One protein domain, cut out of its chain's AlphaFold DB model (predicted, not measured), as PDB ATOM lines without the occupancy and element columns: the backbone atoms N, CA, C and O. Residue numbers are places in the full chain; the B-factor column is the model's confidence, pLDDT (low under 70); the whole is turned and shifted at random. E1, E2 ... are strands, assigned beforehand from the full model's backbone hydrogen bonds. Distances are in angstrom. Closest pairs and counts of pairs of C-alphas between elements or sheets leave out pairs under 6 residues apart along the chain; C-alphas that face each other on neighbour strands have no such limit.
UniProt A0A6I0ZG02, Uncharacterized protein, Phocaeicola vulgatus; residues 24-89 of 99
ATOM      1  N   ILE A  24     -17.314   6.714 -39.696       73.38
ATOM      2  CA  ILE A  24     -15.898   6.860 -40.045       73.38
ATOM      3  C   ILE A  24     -15.674   6.101 -41.366       73.38
ATOM      4  O   ILE A  24     -15.795   4.872 -41.371       73.38
ATOM      5  N   PRO A  25     -15.395   6.784 -42.492       79.44
ATOM      6  CA  PRO A  25     -15.217   6.118 -43.772       79.44
ATOM      7  C   PRO A  25     -13.975   5.236 -43.715       79.44
ATOM      8  O   PRO A  25     -12.902   5.680 -43.303       79.44
ATOM      9  N   THR A  26     -14.108   3.984 -44.142       85.75
ATOM     10  CA  THR A  26     -12.953   3.108 -44.306       85.75
ATOM     11  C   THR A  26     -12.125   3.585 -45.493       85.75
ATOM     12  O   THR A  26     -12.618   3.638 -46.619       85.75
ATOM     13  N   PHE A  27     -10.868   3.929 -45.248       84.69
ATOM     14  CA  PHE A  27      -9.908   4.254 -46.286       84.69
ATOM     15  C   PHE A  27      -9.244   2.974 -46.794       84.69
ATOM     16  O   PHE A  27      -8.768   2.154 -46.011       84.69
ATOM     17  N   LYS A  28      -9.212   2.823 -48.120       83.94
ATOM     18  CA  LYS A  28      -8.494   1.760 -48.824       83.94
ATOM     19  C   LYS A  28      -7.555   2.415 -49.828       83.94
ATOM     20  O   LYS A  28      -8.018   3.115 -50.723       83.94
ATOM     21  N   GLY A  29      -6.254   2.205 -49.668       87.06
ATOM     22  CA  GLY A  29      -5.236   2.810 -50.521       87.06
ATOM     23  C   GLY A  29      -3.946   3.097 -49.767       87.06
ATOM     24  O   GLY A  29      -3.722   2.576 -48.673       87.06
ATOM     25  N   ASP A  30      -3.101   3.931 -50.364       87.38
ATOM     26  CA  ASP A  30      -1.856   4.386 -49.754       87.38
ATOM     27  C   ASP A  30      -2.100   5.571 -48.820       87.38
ATOM     28  O   ASP A  30      -2.490   6.657 -49.257       87.38
ATOM     29  N   VAL A  31      -1.841   5.358 -47.527       83.12
ATOM     30  CA  VAL A  31      -1.985   6.371 -46.473       83.12
ATOM     31  C   VAL A  31      -1.149   7.623 -46.775       83.12
ATOM     32  O   VAL A  31      -1.538   8.725 -46.396       83.12
ATOM     33  N   GLU A  32      -0.041   7.497 -47.510       81.12
ATOM     34  CA  GLU A  32       0.826   8.630 -47.853       81.12
ATOM     35  C   GLU A  32       0.228   9.582 -48.895       81.12
ATOM     36  O   GLU A  32       0.667  10.735 -48.999       81.12
ATOM     37  N   THR A  33      -0.777   9.122 -49.645       82.12
ATOM     38  CA  THR A  33      -1.486   9.914 -50.662       82.12
ATOM     39  C   THR A  33      -2.653  10.710 -50.087       82.12
ATOM     40  O   THR A  33      -3.233  11.538 -50.787       82.12
ATOM     41  N   LEU A  34      -2.989  10.515 -48.807       80.75
ATOM     42  CA  LEU A  34      -4.105  11.211 -48.184       80.75
ATOM     43  C   LEU A  34      -3.782  12.704 -48.019       80.75
ATOM     44  O   LEU A  34      -2.867  13.093 -47.286       80.75
ATOM     45  N   VAL A  35      -4.522  13.544 -48.745       76.75
ATOM     46  CA  VAL A  35      -4.324  15.005 -48.769       76.75
ATOM     47  C   VAL A  35      -5.442  15.777 -48.070       76.75
ATOM     48  O   VAL A  35      -5.283  16.953 -47.763       76.75
ATOM     49  N   VAL A  36      -6.581  15.127 -47.831       79.88
ATOM     50  CA  VAL A  36      -7.785  15.768 -47.297       79.88
ATOM     51  C   VAL A  36      -7.807  15.635 -45.779       79.88
ATOM     52  O   VAL A  36      -7.573  14.553 -45.239       79.88
ATOM     53  N   SER A  37      -8.092  16.740 -45.088       83.94
ATOM     54  CA  SER A  37      -8.295  16.727 -43.641       83.94
ATOM     55  C   SER A  37      -9.525  15.895 -43.281       83.94
ATOM     56  O   SER A  37     -10.591  16.074 -43.869       83.94
ATOM     57  N   GLY A  38      -9.408  15.015 -42.290       83.69
ATOM     58  CA  GLY A  38     -10.508  14.142 -41.897       83.69
ATOM     59  C   GLY A  38     -10.106  13.030 -40.936       83.69
ATOM     60  O   GLY A  38      -8.937  12.878 -40.583       83.69
ATOM     61  N   ILE A  39     -11.109  12.254 -40.524       85.38
ATOM     62  CA  ILE A  39     -10.958  11.055 -39.695       85.38
ATOM     63  C   ILE A  39     -11.350   9.848 -40.550       85.38
ATOM     64  O   ILE A  39     -12.453   9.809 -41.094       85.38
ATOM     65  N   TYR A  40     -10.460   8.867 -40.650       86.06
ATOM     66  CA  TYR A  40     -10.573   7.717 -41.540       86.06
ATOM     67  C   TYR A  40     -10.369   6.416 -40.773       86.06
ATOM     68  O   TYR A  40      -9.518   6.325 -39.891       86.06
ATOM     69  N   GLY A  41     -11.125   5.388 -41.135       87.50
ATOM     70  CA  GLY A  41     -10.935   4.036 -40.637       87.50
ATOM     71  C   GLY A  41      -9.858   3.364 -41.472       87.50
ATOM     72  O   GLY A  41      -9.971   3.324 -42.691       87.50
ATOM     73  N   ILE A  42      -8.823   2.841 -40.834       86.19
ATOM     74  CA  ILE A  42      -7.725   2.135 -41.489       86.19
ATOM     75  C   ILE A  42      -7.916   0.639 -41.294       86.19
ATOM     76  O   ILE A  42      -8.216   0.180 -40.190       86.19
ATOM     77  N   THR A  43      -7.716  -0.115 -42.368       86.12
ATOM     78  CA  THR A  43      -7.727  -1.583 -42.378       86.12
ATOM     79  C   THR A  43      -6.327  -2.139 -42.651       86.12
ATOM     80  O   THR A  43      -5.484  -1.414 -43.193       86.12
ATOM     81  N   PRO A  44      -6.078  -3.433 -42.366       84.81
ATOM     82  CA  PRO A  44      -4.828  -4.109 -42.735       84.81
ATOM     83  C   PRO A  44      -4.483  -4.003 -44.232       84.81
ATOM     84  O   PRO A  44      -3.320  -3.946 -44.597       84.81
ATOM     85  N   GLU A  45      -5.495  -3.895 -45.099       87.62
ATOM     86  CA  GLU A  45      -5.336  -3.711 -46.554       87.62
ATOM     87  C   GLU A  45      -4.722  -2.352 -46.965       87.62
ATOM     88  O   GLU A  45      -4.403  -2.157 -48.137       87.62
ATOM     89  N   SER A  46      -4.581  -1.392 -46.045       87.56
ATOM     90  CA  SER A  46      -4.042  -0.059 -46.362       87.56
ATOM     91  C   SER A  46      -2.522  -0.100 -46.522       87.56
ATOM     92  O   SER A  46      -1.813  -0.657 -45.682       87.56
ATOM     93  N   ILE A  47      -2.004   0.552 -47.562       88.81
ATOM     94  CA  ILE A  47      -0.569   0.612 -47.863       88.81
ATOM     95  C   ILE A  47       0.095   1.676 -46.969       88.81
ATOM     96  O   ILE A  47      -0.540   2.660 -46.587       88.81
ATOM     97  N   ASN A  48       1.365   1.461 -46.603       84.00
ATOM     98  CA  ASN A  48       2.157   2.336 -45.720       84.00
ATOM     99  C   ASN A  48       1.571   2.534 -44.303       84.00
ATOM    100  O   ASN A  48       1.875   3.509 -43.607       84.00
ATOM    101  N   ASN A  49       0.774   1.565 -43.845       83.06
ATOM    102  CA  ASN A  49       0.290   1.459 -42.470       83.06
ATOM    103  C   ASN A  49       1.414   0.943 -41.536       83.06
ATOM    104  O   ASN A  49       1.917  -0.157 -41.766       83.06
ATOM    105  N   PRO A  50       1.797   1.661 -40.458       80.06
ATOM    106  CA  PRO A  50       2.943   1.304 -39.609       80.06
ATOM    107  C   PRO A  50       2.808  -0.010 -38.821       80.06
ATOM    108  O   PRO A  50       3.772  -0.442 -38.194       80.06
ATOM    109  N   ILE A  51       1.628  -0.628 -38.800       77.50
ATOM    110  CA  ILE A  51       1.315  -1.744 -37.893       77.50
ATOM    111  C   ILE A  51       0.524  -2.897 -38.523       77.50
ATOM    112  O   ILE A  51       0.202  -3.847 -37.816       77.50
ATOM    113  N   ASN A  52       0.171  -2.800 -39.810       80.25
ATOM    114  CA  ASN A  52      -0.663  -3.783 -40.510       80.25
ATOM    115  C   ASN A  52      -1.902  -4.240 -39.695       80.25
ATOM    116  O   ASN A  52      -2.082  -5.419 -39.397       80.25
ATOM    117  N   GLY A  53      -2.737  -3.288 -39.267       81.94
ATOM    118  CA  GLY A  53      -3.886  -3.546 -38.391       81.94
ATOM    119  C   GLY A  53      -5.012  -2.524 -38.543       81.94
ATOM    120  O   GLY A  53      -4.926  -1.613 -39.369       81.94
ATOM    121  N   TYR A  54      -6.064  -2.679 -37.732       85.06
ATOM    122  CA  TYR A  54      -7.220  -1.777 -37.718       85.06
ATOM    123  C   TYR A  54      -6.991  -0.556 -36.824       85.06
ATOM    124  O   TYR A  54      -6.561  -0.687 -35.675       85.06
ATOM    125  N   GLY A  55      -7.349   0.629 -37.314       83.81
ATOM    126  CA  GLY A  55      -7.213   1.866 -36.550       83.81
ATOM    127  C   GLY A  55      -8.032   3.028 -37.095       83.81
ATOM    128  O   GLY A  55      -8.787   2.889 -38.053       83.81
ATOM    129  N   ILE A  56      -7.870   4.181 -36.463       85.56
ATOM    130  CA  ILE A  56      -8.434   5.468 -36.841       85.56
ATOM    131  C   ILE A  56      -7.272   6.405 -37.163       85.56
ATOM    132  O   ILE A  56      -6.433   6.679 -36.305       85.56
ATOM    133  N   LEU A  57      -7.232   6.906 -38.392       85.62
ATOM    134  CA  LEU A  57      -6.291   7.919 -38.848       85.62
ATOM    135  C   LEU A  57      -6.969   9.288 -38.840       85.62
ATOM    136  O   LEU A  57      -7.985   9.476 -39.499       85.62
ATOM    137  N   SER A  58      -6.391  10.251 -38.135       85.62
ATOM    138  CA  SER A  58      -6.751  11.666 -38.224       85.62
ATOM    139  C   SER A  58      -5.698  12.405 -39.040       85.62
ATOM    140  O   SER A  58      -4.505  12.308 -38.743       85.62
ATOM    141  N   VAL A  59      -6.137  13.143 -40.055       84.44
ATOM    142  CA  VAL A  59      -5.277  13.944 -40.930       84.44
ATOM    143  C   VAL A  59      -5.680  15.404 -40.833       84.44
ATOM    144  O   VAL A  59      -6.854  15.744 -40.976       84.44
ATOM    145  N   PHE A  60      -4.692  16.264 -40.610       83.38
ATOM    146  CA  PHE A  60      -4.844  17.714 -40.610       83.38
ATOM    147  C   PHE A  60      -3.912  18.297 -41.666       83.38
ATOM    148  O   PHE A  60      -2.695  18.297 -41.477       83.38
ATOM    149  N   SER A  61      -4.476  18.769 -42.776       78.81
ATOM    150  CA  SER A  61      -3.749  19.532 -43.791       78.81
ATOM    151  C   SER A  61      -3.754  21.018 -43.430       78.81
ATOM    152  O   SER A  61      -4.806  21.597 -43.160       78.81
ATOM    153  N   VAL A  62      -2.574  21.630 -43.434       75.31
ATOM    154  CA  VAL A  62      -2.317  23.051 -43.197       75.31
ATOM    155  C   VAL A  62      -1.708  23.624 -44.477       75.31
ATOM    156  O   VAL A  62      -0.549  23.370 -44.809       75.31
ATOM    157  N   GLY A  63      -2.507  24.379 -45.232       70.75
ATOM    158  CA  GLY A  63      -2.131  24.815 -46.580       70.75
ATOM    159  C   GLY A  63      -2.073  23.649 -47.574       70.75
ATOM    160  O   GLY A  63      -2.727  22.622 -47.373       70.75
ATOM    161  N   ASN A  64      -1.301  23.808 -48.651       62.94
ATOM    162  CA  ASN A  64      -1.286  22.840 -49.753       62.94
ATOM    163  C   ASN A  64      -0.535  21.534 -49.426       62.94
ATOM    164  O   ASN A  64      -0.872  20.489 -49.980       62.94
ATOM    165  N   GLU A  65       0.443  21.552 -48.510       61.25
ATOM    166  CA  GLU A  65       1.392  20.430 -48.368       61.25
ATOM    167  C   GLU A  65       1.821  20.081 -46.932       61.25
ATOM    168  O   GLU A  65       2.348  18.990 -46.723       61.25
ATOM    169  N   SER A  66       1.595  20.936 -45.924       61.56
ATOM    170  CA  SER A  66       1.942  20.576 -44.538       61.56
ATOM    171  C   SER A  66       0.836  19.720 -43.933       61.56
ATOM    172  O   SER A  66      -0.305  20.159 -43.850       61.56
ATOM    173  N   ARG A  67       1.146  18.496 -43.502       76.94
ATOM    174  CA  ARG A  67       0.169  17.548 -42.957       76.94
ATOM    175  C   ARG A  67       0.658  16.935 -41.662       76.94
ATOM    176  O   ARG A  67       1.790  16.461 -41.556       76.94
ATOM    177  N   VAL A  68      -0.245  16.855 -40.699       73.75
ATOM    178  CA  VAL A  68      -0.032  16.058 -39.495       73.75
ATOM    179  C   VAL A  68      -0.968  14.861 -39.529       73.75
ATOM    180  O   VAL A  68      -2.179  15.017 -39.692       73.75
ATOM    181  N   MET A  69      -0.391  13.665 -39.410       78.56
ATOM    182  CA  MET A  69      -1.106  12.393 -39.449       78.56
ATOM    183  C   MET A  69      -0.959  11.672 -38.109       78.56
ATOM    184  O   MET A  69       0.153  11.384 -37.654       78.56
ATOM    185  N   TYR A  70      -2.097  11.354 -37.496       77.06
ATOM    186  CA  TYR A  70      -2.188  10.646 -36.223       77.06
ATOM    187  C   TYR A  70      -2.964   9.356 -36.408       77.06
ATOM    188  O   TYR A  70      -4.129   9.394 -36.791       77.06
ATOM    189  N   LEU A  71      -2.345   8.221 -36.106       75.62
ATOM    190  CA  LEU A  71      -2.986   6.916 -36.187       75.62
ATOM    191  C   LEU A  71      -3.157   6.332 -34.777       75.62
ATOM    192  O   LEU A  71      -2.173   6.047 -34.091       75.62
ATOM    193  N   LEU A  72      -4.412   6.146 -34.365       72.75
ATOM    194  CA  LEU A  72      -4.823   5.444 -33.145       72.75
ATOM    195  C   LEU A  72      -5.294   4.037 -33.513       72.75
ATOM    196  O   LEU A  72      -6.180   3.895 -34.347       72.75
ATOM    197  N   ILE A  73      -4.731   2.986 -32.922       67.06
ATOM    198  CA  ILE A  73      -4.989   1.606 -33.373       67.06
ATOM    199  C   ILE A  73      -5.670   0.775 -32.288       67.06
ATOM    200  O   ILE A  73      -5.300   0.828 -31.118       67.06
ATOM    201  N   SER A  74      -6.598  -0.088 -32.718       64.81
ATOM    202  CA  SER A  74      -7.264  -1.117 -31.907       64.81
ATOM    203  C   SER A  74      -6.443  -2.406 -31.663       64.81
ATOM    204  O   SER A  74      -7.008  -3.458 -31.374       64.81
ATOM    205  N   VAL A  75      -5.114  -2.366 -31.765       60.41
ATOM    206  CA  VAL A  75      -4.219  -3.516 -31.570       60.41
ATOM    207  C   VAL A  75      -3.063  -3.050 -30.695       60.41
ATOM    208  O   VAL A  75      -2.323  -2.137 -31.061       60.41
ATOM    209  N   ASN A  76      -2.933  -3.657 -29.516       65.50
ATOM    210  CA  ASN A  76      -1.887  -3.368 -28.528       65.50
ATOM    211  C   ASN A  76      -1.821  -1.899 -28.054       65.50
ATOM    212  O   ASN A  76      -0.766  -1.452 -27.605       65.50
ATOM    213  N   GLY A  77      -2.923  -1.145 -28.175       72.69
ATOM    214  CA  GLY A  77      -3.067   0.216 -27.637       72.69
ATOM    215  C   GLY A  77      -2.054   1.235 -28.170       72.69
ATOM    216  O   GLY A  77      -1.773   2.235 -27.512       72.69
ATOM    217  N   ALA A  78      -1.449   0.972 -29.328       78.88
ATOM    218  CA  ALA A  78      -0.362   1.791 -29.834       78.88
ATOM    219  C   ALA A  78      -0.883   3.025 -30.583       78.88
ATOM    220  O   ALA A  78      -1.811   2.946 -31.389       78.88
ATOM    221  N   THR A  79      -0.230   4.162 -30.345       84.69
ATOM    222  CA  THR A  79      -0.466   5.407 -31.083       84.69
ATOM    223  C   THR A  79       0.780   5.756 -31.881       84.69
ATOM    224  O   THR A  79       1.893   5.679 -31.357       84.69
ATOM    225  N   PHE A  80       0.608   6.140 -33.143       84.50
ATOM    226  CA  PHE A  80       1.701   6.549 -34.020       84.50
ATOM    227  C   PHE A  80       1.441   7.943 -34.581       84.50
ATOM    228  O   PHE A  80       0.314   8.285 -34.938       84.50
ATOM    229  N   ILE A  81       2.507   8.734 -34.679       86.25
ATOM    230  CA  ILE A  81       2.492  10.066 -35.280       86.25
ATOM    231  C   ILE A  81       3.491  10.131 -36.431       86.25
ATOM    232  O   ILE A  81       4.588   9.568 -36.357       86.25
ATOM    233  N   ARG A  82       3.123  10.855 -37.482       84.44
ATOM    234  CA  ARG A  82       4.030  11.293 -38.540       84.44
ATOM    235  C   ARG A  82       3.691  12.725 -38.932       84.44
ATOM    236  O   ARG A  82       2.520  13.105 -38.969       84.44
ATOM    237  N   VAL A  83       4.721  13.500 -39.246       82.69
ATOM    238  CA  VAL A  83       4.584  14.825 -39.850       82.69
ATOM    239  C   VAL A  83       5.096  14.743 -41.280       82.69
ATOM    240  O   VAL A  83       6.180  14.210 -41.523       82.69
ATOM    241  N   LYS A  84       4.296  15.236 -42.219       79.56
ATOM    242  CA  LYS A  84       4.608  15.278 -43.644       79.56
ATOM    243  C   LYS A  84       4.631  16.738 -44.085       79.56
ATOM    244  O   LYS A  84       3.661  17.455 -43.868       79.56
ATOM    245  N   TYR A  85       5.736  17.175 -44.658       73.62
ATOM    246  CA  TYR A  85       5.892  18.478 -45.295       73.62
ATOM    247  C   TYR A  85       6.117  18.263 -46.790       73.62
ATOM    248  O   TYR A  85       6.516  17.176 -47.193       73.62
ATOM    249  N   ASP A  86       5.938  19.307 -47.602       67.94
ATOM    250  CA  ASP A  86       6.129  19.262 -49.063       67.94
ATOM    251  C   ASP A  86       7.404  18.512 -49.497       67.94
ATOM    252  O   ASP A  86       7.393  17.646 -50.369       67.94
ATOM    253  N   LYS A  87       8.520  18.802 -48.817       69.62
ATOM    254  CA  LYS A  87       9.855  18.293 -49.170       69.62
ATOM    255  C   LYS A  87      10.493  17.424 -48.094       69.62
ATOM    256  O   LYS A  87      11.669  17.081 -48.214       69.62
ATOM    257  N   SER A  88       9.778  17.118 -47.015       74.25
ATOM    258  CA  SER A  88      10.338  16.309 -45.938       74.25
ATOM    259  C   SER A  88       9.270  15.557 -45.163       74.25
ATOM    260  O   SER A  88       8.329  16.120 -44.611       74.25
ATOM    261  N   ASP A  89       9.487  14.254 -45.051       77.62
ATOM    262  CA  ASP A  89       8.605  13.370 -44.316       77.62
ATOM    263  C   ASP A  89       9.352  12.839 -43.103       77.62
ATOM    264  O   ASP A  89      10.449  12.279 -43.211       77.62
TER     265      ASP A  89
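Overview. This is residues 24 to 89 of the 99 residues of an uncharacterized protein of Phocaeicola vulgatus (UniProt A0A6I0ZG02). A single twisted sheet of four antiparallel strands forms a wall with one face bare; the long loop of residues 43 to 54 swings out on the side of the other face, and the stretch of residues 24 to 37 begins beside the edge strand E1, where residues 26 to 27 pair with residues 41 to 42, before it loops out on that same side. The strands lie side by side in chain order, E1 E2 E3 E4, a meander, each strand the antiparallel neighbour of the one before. The printed part has 66 residues, with no named helix; its class is all strand, though under half of the residues, 28, are in named elements. It is compact, with a radius of gyration of the C-alphas of 11.2 A, and elongated, spanning 31 by 20 by 17 A.

Along the chain. After residues 24 to 37, E1 covers residues 38 to 42, from C-alpha 38 at (-10.508, 14.142, -41.897). E2 is residues 55 to 62, 22.7 A long, and E3 residues 66 to 73, 23.1 A. E4, residues 79 to 85, is 20.3 A long and ends with C-alpha 85 at (5.892, 18.478, -45.295).

Arrangement. Residues 26 to 27 pair, parallel, with residues 41 to 42 of E1. The hairpin E1 and E2 stands at 150 degrees between directions; N 40 and O 57 are 2.8 A apart, within hydrogen-bond range. In the hairpin E2 and E3, at 167 degrees, N 58 and O 70 are 2.8 A apart, also within range. In the hairpin E3 and E4, at 166 degrees, N 67 and O 84 are within range at 2.7 A. The edge strands E1 and E4 are apart. Residues 84 to 85 of E4 pair, antiparallel, with residues 88 to 89.

Size, cuts and confidence. The C-alphas of Asn 64 and Asn 76, the two farthest apart, are separated by 33.7 A. The printed part has no cut. The link E1 to E2, 12 residues, is long; the other two are tight. Mean pLDDT of the printed part is 79.3, and residues 64 to 66, 73 to 76 and 86 to 87 are under 70.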